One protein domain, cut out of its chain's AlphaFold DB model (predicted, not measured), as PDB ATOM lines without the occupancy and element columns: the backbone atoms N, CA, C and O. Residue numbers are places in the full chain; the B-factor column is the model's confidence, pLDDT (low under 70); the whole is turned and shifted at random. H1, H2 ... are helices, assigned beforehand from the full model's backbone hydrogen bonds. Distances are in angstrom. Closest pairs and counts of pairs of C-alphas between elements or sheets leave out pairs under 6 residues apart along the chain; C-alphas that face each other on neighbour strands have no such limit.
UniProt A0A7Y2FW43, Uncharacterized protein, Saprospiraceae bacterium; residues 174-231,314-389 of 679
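This is residues 174 to 231 and 314 to 389 of the 679 residues of an uncharacterized protein of Saprospiraceae bacterium (UniProt A0A7Y2FW43). Three long helices, H2, H3 and H4, lie lengthwise side by side as a loose, rod-shaped bundle, and two shorter ones, H1 and H5, sit at the end of the rod where H2 begins and H4 ends. H3 and H4 run the same way, the link of residues 339 to 351 running back along the bundle between them, and H2 runs opposite to both. The printed part has 134 residues with five named helices, H1 to H5 in order, and no named strand: all helix. It is loose, with a radius of gyration of the C-alphas of 18.0 A, and spans 60 by 22 by 20 A.

H1, residues 178 to 184, is close to but not clearly touching H5, residues 377 to 388; their closest C-alphas, of Phe 178 and Tyr 379, are 6.3 A apart. H2, residues 197 to 224, touches H4, residues 352 to 375, opposite ways at a shallow tilt of 25 degrees; the closest C-alphas, of Leu 208 and Ile 363, are 6.2 A apart. H3, residues 315 to 338, only just touches H4, with 3 pairs of C-alphas within 8 A, the closest those of Tyr 325 and Asn 355 at 7.6 A. H5 only just touches H2, also with 3 pairs, at Tyr 197 alone of H2; the closest C-alphas, of Tyr 197 and Phe 380, are 7.2 A apart. Every O i to N i+4 pair is within hydrogen-bond range in H2, H3, H4 and H5; in H1 1 of 3 is, beside 3 of 4 O i to N i+3 pairs.

H1 begins at C-alpha 178 (107.320, 101.127, 122.986). H2 measures 40.7 A, H3 34.2 A, H4 34.4 A and H5 16.9 A, ending at C-alpha 388 (111.284, 104.862, 139.748).

The farthest C-alphas, of Ala 229 and Leu 389, are 61.7 A apart. Residues 232 to 313 are not printed; C-alphas 231 and 314 are 18.9 A apart across the cut. The links H1 to H2 and H3 to H4 are long. Residues 223 to 231, 314 to 318 and 348 to 354 have pLDDT under 70.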
ATOM      1  N   TYR A 174     103.017  97.854 129.991       89.19
ATOM      2  CA  TYR A 174     103.923  97.682 128.870       89.19
ATOM      3  C   TYR A 174     103.165  97.467 127.557       89.19
ATOM      4  O   TYR A 174     102.163  96.763 127.482       89.19
ATOM      5  N   ASN A 175     103.689  98.053 126.484       87.50
ATOM      6  CA  ASN A 175     103.230  97.806 125.127       87.50
ATOM      7  C   ASN A 175     104.446  97.509 124.249       87.50
ATOM      8  O   ASN A 175     105.402  98.286 124.234       87.50
ATOM      9  N   SER A 176     104.399  96.427 123.470       83.69
ATOM     10  CA  SER A 176     105.508  96.012 122.597       83.69
ATOM     11  C   SER A 176     105.932  97.097 121.597       83.69
ATOM     12  O   SER A 176     107.106  97.195 121.233       83.69
ATOM     13  N   ARG A 177     105.012  98.002 121.222       85.69
ATOM     14  CA  ARG A 177     105.287  99.159 120.352       85.69
ATOM     15  C   ARG A 177     106.207 100.208 120.986       85.69
ATOM     16  O   ARG A 177     106.729 101.057 120.268       85.69
ATOM     17  N   PHE A 178     106.437 100.174 122.300       89.50
ATOM     18  CA  PHE A 178     107.320 101.127 122.986       89.50
ATOM     19  C   PHE A 178     108.770 101.050 122.507       89.50
ATOM     20  O   PHE A 178     109.457 102.069 122.490       89.50
ATOM     21  N   SER A 179     109.214  99.876 122.052       82.12
ATOM     22  CA  SER A 179     110.524  99.702 121.416       82.12
ATOM     23  C   SER A 179     110.689 100.605 120.186       82.12
ATOM     24  O   SER A 179     111.718 101.254 120.027       82.12
ATOM     25  N   TYR A 180     109.648 100.714 119.356       84.19
ATOM     26  CA  TYR A 180     109.619 101.589 118.186       84.19
ATOM     27  C   TYR A 180     109.537 103.072 118.576       84.19
ATOM     28  O   TYR A 180     110.255 103.903 118.017       84.19
ATOM     29  N   LEU A 181     108.714 103.402 119.579       87.62
ATOM     30  CA  LEU A 181     108.579 104.777 120.073       87.62
ATOM     31  C   LEU A 181     109.883 105.321 120.674       87.62
ATOM     32  O   LEU A 181     110.144 106.513 120.553       87.62
ATOM     33  N   GLU A 182     110.747 104.474 121.240       87.50
ATOM     34  CA  GLU A 182     112.064 104.882 121.754       87.50
ATOM     35  C   GLU A 182     112.986 105.467 120.670       87.50
ATOM     36  O   GLU A 182     113.775 106.375 120.955       87.50
ATOM     37  N   PHE A 183     112.870 104.991 119.426       84.88
ATOM     38  CA  PHE A 183     113.615 105.542 118.289       84.88
ATOM     39  C   PHE A 183     113.070 106.897 117.836       84.88
ATOM     40  O   PHE A 183     113.835 107.739 117.368       84.88
ATOM     41  N   GLN A 184     111.762 107.108 117.983       86.19
ATOM     42  CA  GLN A 184     111.087 108.355 117.621       86.19
ATOM     43  C   GLN A 184     111.093 109.389 118.751       86.19
ATOM     44  O   GLN A 184     110.824 110.561 118.499       86.19
ATOM     45  N   ASN A 185     111.421 108.968 119.975       89.69
ATOM     46  CA  ASN A 185     111.411 109.799 121.167       89.69
ATOM     47  C   ASN A 185     112.347 111.014 120.999       89.69
ATOM     48  O   ASN A 185     113.576 110.848 120.974       89.69
ATOM     49  N   PRO A 186     111.797 112.242 120.927       92.00
ATOM     50  CA  PRO A 186     112.589 113.446 120.736       92.00
ATOM     51  C   PRO A 186     113.300 113.886 122.020       92.00
ATOM     52  O   PRO A 186     114.100 114.816 121.966       92.00
ATOM     53  N   PHE A 187     113.046 113.244 123.165       93.75
ATOM     54  CA  PHE A 187     113.548 113.662 124.469       93.75
ATOM     55  C   PHE A 187     114.754 112.860 124.960       93.75
ATOM     56  O   PHE A 187     114.917 111.675 124.666       93.75
ATOM     57  N   VAL A 188     115.622 113.490 125.750       91.56
ATOM     58  CA  VAL A 188     116.810 112.832 126.322       91.56
ATOM     59  C   VAL A 188     116.402 111.731 127.314       91.56
ATOM     60  O   VAL A 188     115.419 111.864 128.035       91.56
ATOM     61  N   LYS A 189     117.161 110.623 127.374       84.44
ATOM     62  CA  LYS A 189     116.792 109.398 128.126       84.44
ATOM     63  C   LYS A 189     116.424 109.626 129.600       84.44
ATOM     64  O   LYS A 189     115.577 108.914 130.127       84.44
ATOM     65  N   ASN A 190     117.037 110.612 130.254       83.69
ATOM     66  CA  ASN A 190     116.865 110.858 131.690       83.69
ATOM     67  C   ASN A 190     115.898 112.005 132.007       83.69
ATOM     68  O   ASN A 190     115.737 112.361 133.174       83.69
ATOM     69  N   ILE A 191     115.240 112.586 131.003       87.25
ATOM     70  CA  ILE A 191     114.352 113.738 131.198       87.25
ATOM     71  C   ILE A 191     113.212 113.442 132.192       87.25
ATOM     72  O   ILE A 191     112.812 114.307 132.965       87.25
ATOM     73  N   PHE A 192     112.773 112.184 132.251       81.69
ATOM     74  CA  PHE A 192     111.679 111.694 133.098       81.69
ATOM     75  C   PHE A 192     112.037 111.597 134.580       81.69
ATOM     76  O   PHE A 192     111.155 111.475 135.421       81.69
ATOM     77  N   GLN A 193     113.328 111.667 134.911       84.81
ATOM     78  CA  GLN A 193     113.777 111.796 136.297       84.81
ATOM     79  C   GLN A 193     113.674 113.248 136.786       84.81
ATOM     80  O   GLN A 193     113.687 113.491 137.988       84.81
ATOM     81  N   ARG A 194     113.598 114.211 135.855       85.12
ATOM     82  CA  ARG A 194     113.602 115.655 136.133       85.12
ATOM     83  C   ARG A 194     112.218 116.285 136.012       85.12
ATOM     84  O   ARG A 194     111.925 117.216 136.751       85.12
ATOM     85  N   PHE A 195     111.382 115.790 135.100       87.44
ATOM     86  CA  PHE A 195     110.058 116.345 134.833       87.44
ATOM     87  C   PHE A 195     108.965 115.285 134.957       87.44
ATOM     88  O   PHE A 195     109.094 114.172 134.445       87.44
ATOM     89  N   SER A 196     107.850 115.667 135.586       89.31
ATOM     90  CA  SER A 196     106.577 114.975 135.389       89.31
ATOM     91  C   SER A 196     106.043 115.259 133.981       89.31
ATOM     92  O   SER A 196     106.477 116.211 133.332       89.31
ATOM     93  N   TYR A 197     105.072 114.466 133.519       89.69
ATOM     94  CA  TYR A 197     104.402 114.706 132.236       89.69
ATOM     95  C   TYR A 197     103.903 116.157 132.119       89.69
ATOM     96  O   TYR A 197     104.246 116.846 131.163       89.69
ATOM     97  N   GLN A 198     103.162 116.632 133.129       91.06
ATOM     98  CA  GLN A 198     102.598 117.983 133.125       91.06
ATOM     99  C   GLN A 198     103.694 119.050 133.159       91.06
ATOM    100  O   GLN A 198     103.668 119.972 132.359       91.06
ATOM    101  N   ALA A 199     104.710 118.884 134.011       92.31
ATOM    102  CA  ALA A 199     105.800 119.851 134.102       92.31
ATOM    103  C   ALA A 199     106.614 119.944 132.801       92.31
ATOM    104  O   ALA A 199     107.103 121.019 132.460       92.31
ATOM    105  N   LEU A 200     106.778 118.831 132.073       93.12
ATOM    106  CA  LEU A 200     107.439 118.830 130.768       93.12
ATOM    107  C   LEU A 200     106.577 119.522 129.707       93.12
ATOM    108  O   LEU A 200     107.108 120.292 128.910       93.12
ATOM    109  N   HIS A 201     105.268 119.261 129.709       94.19
ATOM    110  CA  HIS A 201     104.316 119.909 128.807       94.19
ATOM    111  C   HIS A 201     104.298 121.428 129.024       94.19
ATOM    112  O   HIS A 201     104.633 122.163 128.097       94.19
ATOM    113  N   ASP A 202     104.089 121.879 130.266       95.00
ATOM    114  CA  ASP A 202     104.087 123.298 130.646       95.00
ATOM    115  C   ASP A 202     105.422 123.978 130.288       95.00
ATOM    116  O   ASP A 202     105.470 125.113 129.801       95.00
ATOM    117  N   TYR A 203     106.544 123.273 130.495       95.25
ATOM    118  CA  TYR A 203     107.862 123.763 130.098       95.25
ATOM    119  C   TYR A 203     107.928 123.995 128.582       95.25
ATOM    120  O   TYR A 203     108.288 125.096 128.160       95.25
ATOM    121  N   LEU A 204     107.568 123.007 127.755       94.75
ATOM    122  CA  LEU A 204     107.611 123.133 126.293       94.75
ATOM    123  C   LEU A 204     106.649 124.205 125.782       94.75
ATOM    124  O   LEU A 204     107.028 124.983 124.907       94.75
ATOM    125  N   GLU A 205     105.453 124.289 126.360       96.50
ATOM    126  CA  GLU A 205     104.457 125.305 126.032       96.50
ATOM    127  C   GLU A 205     104.994 126.713 126.320       96.50
ATOM    128  O   GLU A 205     104.942 127.590 125.454       96.50
ATOM    129  N   SER A 206     105.630 126.918 127.480       96.56
ATOM    130  CA  SER A 206     106.248 128.205 127.822       96.56
ATOM    131  C   SER A 206     107.350 128.609 126.830       96.56
ATOM    132  O   SER A 206     107.443 129.773 126.427       96.56
ATOM    133  N   LYS A 207     108.172 127.648 126.380       95.69
ATOM    134  CA  LYS A 207     109.222 127.888 125.379       95.69
ATOM    135  C   LYS A 207     108.627 128.164 124.004       95.69
ATOM    136  O   LYS A 207     109.122 129.041 123.297       95.69
ATOM    137  N   LEU A 208     107.566 127.453 123.634       95.00
ATOM    138  CA  LEU A 208     106.857 127.646 122.377       95.00
ATOM    139  C   LEU A 208     106.225 129.041 122.306       95.00
ATOM    140  O   LEU A 208     106.432 129.739 121.313       95.00
ATOM    141  N   ALA A 209     105.521 129.464 123.357       94.62
ATOM    142  CA  ALA A 209     104.919 130.792 123.452       94.62
ATOM    143  C   ALA A 209     105.981 131.897 123.338       94.62
ATOM    144  O   ALA A 209     105.820 132.854 122.580       94.62
ATOM    145  N   LEU A 210     107.120 131.725 124.019       94.38
ATOM    146  CA  LEU A 210     108.240 132.658 123.936       94.38
ATOM    147  C   LEU A 210     108.794 132.781 122.506       94.38
ATOM    148  O   LEU A 210     109.020 133.895 122.034       94.38
ATOM    149  N   LEU A 211     108.992 131.663 121.799       92.69
ATOM    150  CA  LEU A 211     109.468 131.686 120.411       92.69
ATOM    151  C   LEU A 211     108.442 132.285 119.448       92.69
ATOM    152  O   LEU A 211     108.830 133.003 118.532       92.69
ATOM    153  N   GLN A 212     107.152 132.008 119.645       93.00
ATOM    154  CA  GLN A 212     106.083 132.560 118.811       93.00
ATOM    155  C   GLN A 212     105.994 134.081 118.951       93.00
ATOM    156  O   GLN A 212     105.949 134.772 117.935       93.00
ATOM    157  N   ASN A 213     106.076 134.607 120.176       93.06
ATOM    158  CA  ASN A 213     106.112 136.051 120.412       93.06
ATOM    159  C   ASN A 213     107.312 136.701 119.713       93.06
ATOM    160  O   ASN A 213     107.162 137.692 119.003       93.06
ATOM    161  N   ARG A 214     108.498 136.090 119.826       90.25
ATOM    162  CA  ARG A 214     109.702 136.584 119.142       90.25
ATOM    163  C   ARG A 214     109.630 136.449 117.627       90.25
ATOM    164  O   ARG A 214     110.237 137.253 116.933       90.25
ATOM    165  N   MET A 215     108.892 135.473 117.101       90.44
ATOM    166  CA  MET A 215     108.674 135.325 115.661       90.44
ATOM    167  C   MET A 215     107.812 136.452 115.113       90.44
ATOM    168  O   MET A 215     108.154 136.996 114.070       90.44
ATOM    169  N   ILE A 216     106.754 136.832 115.832       88.75
ATOM    170  CA  ILE A 216     105.907 137.973 115.468       88.75
ATOM    171  C   ILE A 216     106.750 139.253 115.443       88.75
ATOM    172  O   ILE A 216     106.778 139.934 114.424       88.75
ATOM    173  N   GLU A 217     107.537 139.512 116.495       87.06
ATOM    174  CA  GLU A 217     108.460 140.657 116.526       87.06
ATOM    175  C   GLU A 217     109.449 140.640 115.349       87.06
ATOM    176  O   GLU A 217     109.763 141.680 114.769       87.06
ATOM    177  N   TRP A 218     109.949 139.460 114.974       85.38
ATOM    178  CA  TRP A 218     110.882 139.303 113.861       85.38
ATOM    179  C   TRP A 218     110.225 139.584 112.505       85.38
ATOM    180  O   TRP A 218     110.822 140.254 111.663       85.38
ATOM    181  N   GLU A 219     109.008 139.081 112.289       83.31
ATOM    182  CA  GLU A 219     108.234 139.291 111.061       83.31
ATOM    183  C   GLU A 219     107.764 140.746 110.928       83.31
ATOM    184  O   GLU A 219     107.787 141.289 109.821       83.31
ATOM    185  N   ASP A 220     107.421 141.410 112.033       82.44
ATOM    186  CA  ASP A 220     107.072 142.833 112.044       82.44
ATOM    187  C   ASP A 220     108.284 143.716 111.710       82.44
ATOM    188  O   ASP A 220     108.167 144.636 110.898       82.44
ATOM    189  N   ASN A 221     109.472 143.407 112.244       75.19
ATOM    190  CA  ASN A 221     110.709 144.098 111.857       75.19
ATOM    191  C   ASN A 221     111.091 143.823 110.387       75.19
ATOM    192  O   ASN A 221     111.498 144.732 109.673       75.19
ATOM    193  N   ASP A 222     110.923 142.595 109.881       71.62
ATOM    194  CA  ASP A 222     111.206 142.284 108.467       71.62
ATOM    195  C   ASP A 222     110.288 143.079 107.514       71.62
ATOM    196  O   ASP A 222     110.741 143.608 106.495       71.62
ATOM    197  N   ARG A 223     109.004 143.229 107.880       69.69
ATOM    198  CA  ARG A 223     108.014 144.020 107.127       69.69
ATOM    199  C   ARG A 223     108.292 145.521 107.176       69.69
ATOM    200  O   ARG A 223     108.185 146.181 106.143       69.69
ATOM    201  N   ASN A 224     108.642 146.052 108.348       66.50
ATOM    202  CA  ASN A 224     108.832 147.489 108.552       66.50
ATOM    203  C   ASN A 224     110.128 148.021 107.925       66.50
ATOM    204  O   ASN A 224     110.176 149.181 107.521       66.50
ATOM    205  N   HIS A 225     111.163 147.186 107.791       60.84
ATOM    206  CA  HIS A 225     112.494 147.651 107.391       60.84
ATOM    207  C   HIS A 225     112.837 147.480 105.909       60.84
ATOM    208  O   HIS A 225     113.941 147.870 105.534       60.84
ATOM    209  N   GLN A 226     111.946 146.920 105.068       52.69
ATOM    210  CA  GLN A 226     112.164 146.672 103.624       52.69
ATOM    211  C   GLN A 226     113.638 146.373 103.284       52.69
ATOM    212  O   GLN A 226     114.217 146.964 102.366       52.69
ATOM    213  N   ILE A 227     114.274 145.464 104.034       52.00
ATOM    214  CA  ILE A 227     115.693 145.134 103.870       52.00
ATOM    215  C   ILE A 227     115.813 144.262 102.610       52.00
ATOM    216  O   ILE A 227     116.016 143.058 102.675       52.00
ATOM    217  N   SER A 228     115.580 144.843 101.437       46.31
ATOM    218  CA  SER A 228     115.430 144.130 100.165       46.31
ATOM    219  C   SER A 228     116.479 144.556  99.140       46.31
ATOM    220  O   SER A 228     116.912 143.727  98.343       46.31
ATOM    221  N   ALA A 229     116.995 145.787  99.215       42.75
ATOM    222  CA  ALA A 229     117.958 146.285  98.234       42.75
ATOM    223  C   ALA A 229     119.384 145.725  98.426       42.75
ATOM    224  O   ALA A 229     120.064 145.441  97.446       42.75
ATOM    225  N   ALA A 230     119.824 145.468  99.665       46.75
ATOM    226  CA  ALA A 230     121.161 144.916  99.945       46.75
ATOM    227  C   ALA A 230     121.276 143.388  99.738       46.75
ATOM    228  O   ALA A 230     122.329 142.803  99.963       46.75
ATOM    229  N   TRP A 231     120.199 142.709  99.329       49.19
ATOM    230  CA  TRP A 231     120.118 141.245  99.346       49.19
ATOM    231  C   TRP A 231     120.256 140.603  97.961       49.19
ATOM    232  O   TRP A 231     119.864 139.455  97.774       49.19
ATOM    233  N   VAL A 314     118.294 153.407 111.657       52.56
ATOM    234  CA  VAL A 314     118.031 154.286 112.807       52.56
ATOM    235  C   VAL A 314     118.525 153.556 114.070       52.56
ATOM    236  O   VAL A 314     118.287 152.359 114.217       52.56
ATOM    237  N   GLN A 315     119.264 154.229 114.963       54.84
ATOM    238  CA  GLN A 315     119.946 153.599 116.117       54.84
ATOM    239  C   GLN A 315     119.053 152.640 116.932       54.84
ATOM    240  O   GLN A 315     119.536 151.607 117.400       54.84
ATOM    241  N   ASN A 316     117.759 152.948 117.047       55.09
ATOM    242  CA  ASN A 316     116.775 152.141 117.774       55.09
ATOM    243  C   ASN A 316     116.517 150.770 117.114       55.09
ATOM    244  O   ASN A 316     116.402 149.763 117.812       55.09
ATOM    245  N   ASP A 317     116.523 150.700 115.784       61.66
ATOM    246  CA  ASP A 317     116.264 149.469 115.024       61.66
ATOM    247  C   ASP A 317     117.442 148.498 115.107       61.66
ATOM    248  O   ASP A 317     117.282 147.278 115.197       61.66
ATOM    249  N   LYS A 318     118.659 149.049 115.154       64.56
ATOM    250  CA  LYS A 318     119.886 148.275 115.346       64.56
ATOM    251  C   LYS A 318     119.905 147.593 116.717       64.56
ATOM    252  O   LYS A 318     120.325 146.441 116.815       64.56
ATOM    253  N   GLN A 319     119.430 148.281 117.757       70.75
ATOM    254  CA  GLN A 319     119.346 147.729 119.108       70.75
ATOM    255  C   GLN A 319     118.270 146.636 119.208       70.75
ATOM    256  O   GLN A 319     118.548 145.579 119.776       70.75
ATOM    257  N   ALA A 320     117.092 146.847 118.612       71.06
ATOM    258  CA  ALA A 320     116.016 145.852 118.574       71.06
ATOM    259  C   ALA A 320     116.446 144.571 117.838       71.06
ATOM    260  O   ALA A 320     116.297 143.466 118.362       71.06
ATOM    261  N   LEU A 321     117.079 144.706 116.668       71.56
ATOM    262  CA  LEU A 321     117.625 143.563 115.936       71.56
ATOM    263  C   LEU A 321     118.699 142.845 116.755       71.56
ATOM    264  O   LEU A 321     118.626 141.630 116.915       71.56
ATOM    265  N   GLN A 322     119.667 143.568 117.327       76.19
ATOM    266  CA  GLN A 322     120.723 142.962 118.141       76.19
ATOM    267  C   GLN A 322     120.156 142.167 119.328       76.19
ATOM    268  O   GLN A 322     120.631 141.063 119.596       76.19
ATOM    269  N   GLN A 323     119.110 142.674 119.988       80.75
ATOM    270  CA  GLN A 323     118.405 141.950 121.050       80.75
ATOM    271  C   GLN A 323     117.773 140.647 120.546       80.75
ATOM    272  O   GLN A 323     117.882 139.630 121.227       80.75
ATOM    273  N   LEU A 324     117.176 140.645 119.350       82.00
ATOM    274  CA  LEU A 324     116.607 139.446 118.730       82.00
ATOM    275  C   LEU A 324     117.679 138.392 118.389       82.00
ATOM    276  O   LEU A 324     117.488 137.208 118.679       82.00
ATOM    277  N   TYR A 325     118.835 138.803 117.852       80.12
ATOM    278  CA  TYR A 325     119.972 137.894 117.616       80.12
ATOM    279  C   TYR A 325     120.491 137.292 118.927       80.12
ATOM    280  O   TYR A 325     120.614 136.074 119.049       80.12
ATOM    281  N   THR A 326     120.761 138.138 119.926       83.69
ATOM    282  CA  THR A 326     121.245 137.688 121.238       83.69
ATOM    283  C   THR A 326     120.233 136.779 121.929       83.69
ATOM    284  O   THR A 326     120.622 135.794 122.551       83.69
ATOM    285  N   PHE A 327     118.934 137.058 121.786       89.56
ATOM    286  CA  PHE A 327     117.879 136.188 122.290       89.56
ATOM    287  C   PHE A 327     117.972 134.786 121.686       89.56
ATOM    288  O   PHE A 327     117.969 133.819 122.441       89.56
ATOM    289  N   LEU A 328     118.064 134.660 120.358       86.56
ATOM    290  CA  LEU A 328     118.053 133.348 119.708       86.56
ATOM    291  C   LEU A 328     119.291 132.519 120.074       86.56
ATOM    292  O   LEU A 328     119.168 131.320 120.328       86.56
ATOM    293  N   ASP A 329     120.464 133.150 120.146       84.62
ATOM    294  CA  ASP A 329     121.695 132.490 120.593       84.62
ATOM    295  C   ASP A 329     121.568 132.014 122.047       84.62
ATOM    296  O   ASP A 329     121.800 130.839 122.343       84.62
ATOM    297  N   ASN A 330     121.122 132.895 122.948       88.81
ATOM    298  CA  ASN A 330     120.927 132.555 124.356       88.81
ATOM    299  C   ASN A 330     119.859 131.473 124.536       88.81
ATOM    300  O   ASN A 330     120.028 130.580 125.361       88.81
ATOM    301  N   PHE A 331     118.782 131.516 123.752       91.56
ATOM    302  CA  PHE A 331     117.721 130.518 123.781       91.56
ATOM    303  C   PHE A 331     118.235 129.149 123.335       91.56
ATOM    304  O   PHE A 331     117.962 128.153 123.997       91.56
ATOM    305  N   GLN A 332     119.004 129.082 122.244       87.88
ATOM    306  CA  GLN A 332     119.575 127.819 121.771       87.88
ATOM    307  C   GLN A 332     120.563 127.227 122.782       87.88
ATOM    308  O   GLN A 332     120.545 126.019 123.024       87.88
ATOM    309  N   VAL A 333     121.399 128.071 123.392       86.69
ATOM    310  CA  VAL A 333     122.318 127.653 124.459       86.69
ATOM    311  C   VAL A 333     121.539 127.151 125.672       86.69
ATOM    312  O   VAL A 333     121.847 126.065 126.155       86.69
ATOM    313  N   ALA A 334     120.508 127.880 126.109       88.25
ATOM    314  CA  ALA A 334     119.661 127.495 127.235       88.25
ATOM    315  C   ALA A 334     118.918 126.174 126.975       88.25
ATOM    316  O   ALA A 334     118.957 125.271 127.798       88.25
ATOM    317  N   MET A 335     118.306 126.004 125.800       88.88
ATOM    318  CA  MET A 335     117.629 124.754 125.430       88.88
ATOM    319  C   MET A 335     118.588 123.565 125.393       88.88
ATOM    320  O   MET A 335     118.227 122.463 125.805       88.88
ATOM    321  N   LYS A 336     119.818 123.778 124.909       86.50
ATOM    322  CA  LYS A 336     120.842 122.735 124.915       86.50
ATOM    323  C   LYS A 336     121.324 122.423 126.331       86.50
ATOM    324  O   LYS A 336     121.514 121.254 126.639       86.50
ATOM    325  N   SER A 337     121.527 123.432 127.181       87.56
ATOM    326  CA  SER A 337     121.934 123.216 128.575       87.56
ATOM    327  C   SER A 337     120.840 122.563 129.409       87.56
ATOM    328  O   SER A 337     121.143 121.777 130.302       87.56
ATOM    329  N   ASP A 338     119.576 122.854 129.101       88.19
ATOM    330  CA  ASP A 338     118.430 122.254 129.776       88.19
ATOM    331  C   ASP A 338     118.308 120.754 129.453       88.19
ATOM    332  O   ASP A 338     117.702 120.021 130.236       88.19
ATOM    333  N   ASP A 339     118.935 120.287 128.362       89.38
ATOM    334  CA  ASP A 339     119.069 118.879 127.954       89.38
ATOM    335  C   ASP A 339     117.716 118.149 127.862       89.38
ATOM    336  O   ASP A 339     117.535 117.023 128.325       89.38
ATOM    337  N   VAL A 340     116.721 118.844 127.300       90.44
ATOM    338  CA  VAL A 340     115.346 118.337 127.166       90.44
ATOM    339  C   VAL A 340     115.173 117.523 125.887       90.44
ATOM    340  O   VAL A 340     114.634 116.416 125.922       90.44
ATOM    341  N   LEU A 341     115.657 118.050 124.760       90.31
ATOM    342  CA  LEU A 341     115.486 117.467 123.427       90.31
ATOM    343  C   LEU A 341     116.793 116.850 122.909       90.31
ATOM    344  O   LEU A 341     117.855 117.471 122.976       90.31
ATOM    345  N   ARG A 342     116.715 115.649 122.325       85.75
ATOM    346  CA  ARG A 342     117.842 114.978 121.659       85.75
ATOM    347  C   ARG A 342     118.287 115.780 120.441       85.75
ATOM    348  O   ARG A 342     117.466 116.294 119.684       85.75
ATOM    349  N   ASN A 343     119.600 115.807 120.203       79.44
ATOM    350  CA  ASN A 343     120.199 116.378 118.993       79.44
ATOM    351  C   ASN A 343     119.712 117.808 118.689       79.44
ATOM    352  O   ASN A 343     119.450 118.151 117.532       79.44
ATOM    353  N   PHE A 344     119.556 118.636 119.728       77.12
ATOM    354  CA  PHE A 344     119.170 120.034 119.570       77.12
ATOM    355  C   PHE A 344     120.325 120.821 118.914       77.12
ATOM    356  O   PHE A 344     121.402 120.937 119.512       77.12
ATOM    357  N   PRO A 345     120.169 121.312 117.671       71.88
ATOM    358  CA  PRO A 345     121.249 121.954 116.944       71.88
ATOM    359  C   PRO A 345     121.476 123.357 117.500       71.88
ATOM    360  O   PRO A 345     120.525 124.080 117.785       71.88
ATOM    361  N   ILE A 346     122.746 123.750 117.599       75.12
ATOM    362  CA  ILE A 346     123.114 125.160 117.726       75.12
ATOM    363  C   ILE A 346     123.519 125.622 116.338       75.12
ATOM    364  O   ILE A 346     124.555 125.205 115.818       75.12
ATOM    365  N   VAL A 347     122.696 126.473 115.743       74.75
ATOM    366  CA  VAL A 347     122.955 127.064 114.437       74.75
ATOM    367  C   VAL A 347     123.206 128.552 114.634       74.75
ATOM    368  O   VAL A 347     122.353 129.277 115.143       74.75
ATOM    369  N   LYS A 348     124.386 129.009 114.206       68.69
ATOM    370  CA  LYS A 348     124.709 130.436 114.148       68.69
ATOM    371  C   LYS A 348     124.323 130.998 112.790       68.69
ATOM    372  O   LYS A 348     124.710 130.471 111.746       68.69
ATOM    373  N   ALA A 349     123.575 132.087 112.815       60.72
ATOM    374  CA  ALA A 349     123.065 132.761 111.637       60.72
ATOM    375  C   ALA A 349     123.824 134.053 111.355       60.72
ATOM    376  O   ALA A 349     123.909 134.923 112.215       60.72
ATOM    377  N   ALA A 350     124.280 134.241 110.118       54.94
ATOM    378  CA  ALA A 350     124.867 135.515 109.698       54.94
ATOM    379  C   ALA A 350     123.827 136.567 109.247       54.94
ATOM    380  O   ALA A 350     124.215 137.668 108.876       54.94
ATOM    381  N   GLY A 351     122.523 136.248 109.208       62.97
ATOM    382  CA  GLY A 351     121.517 137.172 108.669       62.97
ATOM    383  C   GLY A 351     120.078 136.917 109.115       62.97
ATOM    384  O   GLY A 351     119.728 135.831 109.573       62.97
ATOM    385  N   MET A 352     119.236 137.939 108.945       64.88
ATOM    386  CA  MET A 352     117.901 138.039 109.547       64.88
ATOM    387  C   MET A 352     116.928 136.956 109.064       64.88
ATOM    388  O   MET A 352     116.339 136.264 109.888       64.88
ATOM    389  N   LYS A 353     116.825 136.737 107.746       66.12
ATOM    390  CA  LYS A 353     115.996 135.668 107.157       66.12
ATOM    391  C   LYS A 353     116.380 134.278 107.675       66.12
ATOM    392  O   LYS A 353     115.519 133.451 107.935       66.12
ATOM    393  N   PHE A 354     117.674 134.039 107.868       68.19
ATOM    394  CA  PHE A 354     118.162 132.746 108.333       68.19
ATOM    395  C   PHE A 354     117.854 132.513 109.815       68.19
ATOM    396  O   PHE A 354     117.518 131.401 110.198       68.19
ATOM    397  N   ASN A 355     117.898 133.556 110.646       75.94
ATOM    398  CA  ASN A 355     117.394 133.454 112.016       75.94
ATOM    399  C   ASN A 355     115.892 133.201 112.066       75.94
ATOM    400  O   ASN A 355     115.459 132.408 112.892       75.94
ATOM    401  N   LEU A 356     115.111 133.821 111.177       80.94
ATOM    402  CA  LEU A 356     113.683 133.533 111.067       80.94
ATOM    403  C   LEU A 356     113.446 132.065 110.671       80.94
ATOM    404  O   LEU A 356     112.590 131.404 111.254       80.94
ATOM    405  N   ASP A 357     114.234 131.530 109.737       79.19
ATOM    406  CA  ASP A 357     114.174 130.116 109.354       79.19
ATOM    407  C   ASP A 357     114.590 129.189 110.512       79.19
ATOM    408  O   ASP A 357     113.923 128.182 110.754       79.19
ATOM    409  N   ILE A 358     115.638 129.533 111.274       83.25
ATOM    410  CA  ILE A 358     116.013 128.810 112.503       83.25
ATOM    411  C   ILE A 358     114.857 128.853 113.502       83.25
ATOM    412  O   ILE A 358     114.472 127.817 114.034       83.25
ATOM    413  N   LEU A 359     114.272 130.025 113.738       87.25
ATOM    414  CA  LEU A 359     113.176 130.211 114.680       87.25
ATOM    415  C   LEU A 359     111.959 129.356 114.296       87.25
ATOM    416  O   LEU A 359     111.412 128.652 115.144       87.25
ATOM    417  N   LYS A 360     111.597 129.326 113.006       87.19
ATOM    418  CA  LYS A 360     110.543 128.455 112.462       87.19
ATOM    419  C   LYS A 360     110.857 126.976 112.671       87.19
ATOM    420  O   LYS A 360     109.978 126.219 113.082       87.19
ATOM    421  N   GLN A 361     112.104 126.560 112.451       86.62
ATOM    422  CA  GLN A 361     112.535 125.185 112.714       86.62
ATOM    423  C   GLN A 361     112.476 124.829 114.204       86.62
ATOM    424  O   GLN A 361     112.057 123.725 114.546       86.62
ATOM    425  N   LEU A 362     112.865 125.745 115.096       89.38
ATOM    426  CA  LEU A 362     112.774 125.541 116.542       89.38
ATOM    427  C   LEU A 362     111.318 125.396 116.992       89.38
ATOM    428  O   LEU A 362     111.000 124.453 117.712       89.38
ATOM    429  N   ILE A 363     110.426 126.266 116.507       91.75
ATOM    430  CA  ILE A 363     108.980 126.176 116.754       91.75
ATOM    431  C   ILE A 363     108.437 124.825 116.279       91.75
ATOM    432  O   ILE A 363     107.754 124.143 117.038       91.75
ATOM    433  N   ALA A 364     108.762 124.414 115.049       88.75
ATOM    434  CA  ALA A 364     108.308 123.140 114.495       88.75
ATOM    435  C   ALA A 364     108.805 121.939 115.315       88.75
ATOM    436  O   ALA A 364     108.049 121.002 115.551       88.75
ATOM    437  N   ARG A 365     110.052 121.978 115.799       90.19
ATOM    438  CA  ARG A 365     110.618 120.925 116.655       90.19
ATOM    439  C   ARG A 365     109.943 120.847 118.018       90.19
ATOM    440  O   ARG A 365     109.655 119.744 118.467       90.19
ATOM    441  N   ILE A 366     109.698 121.985 118.671       92.44
ATOM    442  CA  ILE A 366     109.002 121.998 119.965       92.44
ATOM    443  C   ILE A 366     107.566 121.498 119.792       92.44
ATOM    444  O   ILE A 366     107.135 120.667 120.582       92.44
ATOM    445  N   ARG A 367     106.868 121.905 118.722       92.75
ATOM    446  CA  ARG A 367     105.537 121.369 118.388       92.75
ATOM    447  C   ARG A 367     105.565 119.863 118.174       92.75
ATOM    448  O   ARG A 367     104.825 119.166 118.842       92.75
ATOM    449  N   ALA A 368     106.482 119.350 117.354       90.75
ATOM    450  CA  ALA A 368     106.612 117.909 117.148       90.75
ATOM    451  C   ALA A 368     106.907 117.149 118.456       90.75
ATOM    452  O   ALA A 368     106.417 116.040 118.653       90.75
ATOM    453  N   ALA A 369     107.688 117.741 119.368       92.69
ATOM    454  CA  ALA A 369     107.934 117.162 120.685       92.69
ATOM    455  C   ALA A 369     106.684 117.176 121.583       92.69
ATOM    456  O   ALA A 369     106.438 116.191 122.275       92.69
ATOM    457  N   MET A 370     105.890 118.251 121.551       93.75
ATOM    458  CA  MET A 370     104.598 118.327 122.243       93.75
ATOM    459  C   MET A 370     103.587 117.334 121.657       93.75
ATOM    460  O   MET A 370     103.010 116.558 122.409       93.75
ATOM    461  N   ASP A 371     103.458 117.268 120.331       92.56
ATOM    462  CA  ASP A 371     102.589 116.313 119.637       92.56
ATOM    463  C   ASP A 371     102.968 114.871 120.004       92.56
ATOM    464  O   ASP A 371     102.103 114.032 120.255       92.56
ATOM    465  N   PHE A 372     104.268 114.566 120.073       93.00
ATOM    466  CA  PHE A 372     104.749 113.260 120.525       93.00
ATOM    467  C   PHE A 372     104.374 112.998 121.992       93.00
ATOM    468  O   PHE A 372     103.932 111.899 122.326       93.00
ATOM    469  N   LEU A 373     104.537 113.993 122.871       92.19
ATOM    470  CA  LEU A 373     104.182 113.895 124.290       92.19
ATOM    471  C   LEU A 373     102.687 113.588 124.471       92.19
ATOM    472  O   LEU A 373     102.337 112.645 125.181       92.19
ATOM    473  N   GLU A 374     101.822 114.319 123.769       92.31
ATOM    474  CA  GLU A 374     100.364 114.184 123.843       92.31
ATOM    475  C   GLU A 374      99.865 112.850 123.274       92.31
ATOM    476  O   GLU A 374      99.080 112.148 123.918       92.31
ATOM    477  N   ASN A 375     100.368 112.444 122.104       91.81
ATOM    478  CA  ASN A 375      99.923 111.220 121.432       91.81
ATOM    479  C   ASN A 375     100.468 109.931 122.068       91.81
ATOM    480  O   ASN A 375      99.943 108.843 121.818       91.81
ATOM    481  N   HIS A 376     101.515 110.025 122.892       93.25
ATOM    482  CA  HIS A 376     102.181 108.860 123.476       93.25
ATOM    483  C   HIS A 376     102.204 108.867 125.005       93.25
ATOM    484  O   HIS A 376     103.073 108.240 125.607       93.25
ATOM    485  N   LYS A 377     101.217 109.495 125.656       90.25
ATOM    486  CA  LYS A 377     101.115 109.586 127.125       90.25
ATOM    487  C   LYS A 377     101.403 108.271 127.869       90.25
ATOM    488  O   LYS A 377     102.177 108.273 128.822       90.25
ATOM    489  N   VAL A 378     100.855 107.140 127.415       90.31
ATOM    490  CA  VAL A 378     101.060 105.819 128.055       90.31
ATOM    491  C   VAL A 378     102.533 105.382 128.015       90.31
ATOM    492  O   VAL A 378     103.050 104.836 128.985       90.31
ATOM    493  N   TYR A 379     103.242 105.676 126.922       92.06
ATOM    494  CA  TYR A 379     104.682 105.426 126.818       92.06
ATOM    495  C   TYR A 379     105.478 106.309 127.793       92.06
ATOM    496  O   TYR A 379     106.416 105.833 128.429       92.06
ATOM    497  N   PHE A 380     105.072 107.564 127.998       89.06
ATOM    498  CA  PHE A 380     105.696 108.426 129.011       89.06
ATOM    499  C   PHE A 380     105.455 107.921 130.433       89.06
ATOM    500  O   PHE A 380     106.385 107.875 131.238       89.06
ATOM    501  N   GLU A 381     104.232 107.496 130.744       88.56
ATOM    502  CA  GLU A 381     103.910 106.877 132.033       88.56
ATOM    503  C   GLU A 381     104.737 105.606 132.273       88.56
ATOM    504  O   GLU A 381     105.201 105.382 133.393       88.56
ATOM    505  N   TRP A 382     104.988 104.814 131.223       91.00
ATOM    506  CA  TRP A 382     105.891 103.665 131.274       91.00
ATOM    507  C   TRP A 382     107.330 104.061 131.617       91.00
ATOM    508  O   TRP A 382     107.938 103.458 132.504       91.00
ATOM    509  N   LEU A 383     107.882 105.091 130.972       90.25
ATOM    510  CA  LEU A 383     109.245 105.551 131.253       90.25
ATOM    511  C   LEU A 383     109.394 106.112 132.672       90.25
ATOM    512  O   LEU A 383     110.385 105.816 133.344       90.25
ATOM    513  N   ILE A 384     108.403 106.871 133.154       88.88
ATOM    514  CA  ILE A 384     108.368 107.366 134.537       88.88
ATOM    515  C   ILE A 384     108.341 106.181 135.502       88.88
ATOM    516  O   ILE A 384     109.199 106.103 136.384       88.88
ATOM    517  N   TYR A 385     107.431 105.228 135.289       90.06
ATOM    518  CA  TYR A 385     107.346 104.008 136.087       90.06
ATOM    519  C   TYR A 385     108.692 103.271 136.123       90.06
ATOM    520  O   TYR A 385     109.240 103.041 137.198       90.06
ATOM    521  N   LYS A 386     109.291 103.002 134.956       89.88
ATOM    522  CA  LYS A 386     110.584 102.316 134.836       89.88
ATOM    523  C   LYS A 386     111.705 103.070 135.546       89.88
ATOM    524  O   LYS A 386     112.578 102.442 136.138       89.88
ATOM    525  N   SER A 387     111.693 104.404 135.525       86.81
ATOM    526  CA  SER A 387     112.712 105.237 136.176       86.81
ATOM    527  C   SER A 387     112.680 105.160 137.706       86.81
ATOM    528  O   SER A 387     113.747 105.214 138.323       86.81
ATOM    529  N   GLN A 388     111.499 104.953 138.297       88.12
ATOM    530  CA  GLN A 388     111.284 104.862 139.748       88.12
ATOM    531  C   GLN A 388     111.688 103.505 140.338       88.12
ATOM    532  O   GLN A 388     111.841 103.371 141.549       88.12
ATOM    533  N   LEU A 389     111.879 102.492 139.493       88.75
ATOM    534  CA  LEU A 389     112.265 101.160 139.941       88.75
ATOM    535  C   LEU A 389     113.713 101.119 140.434       88.75
ATOM    536  O   LEU A 389     114.597 101.831 139.938       88.75
TER     537      LEU A 389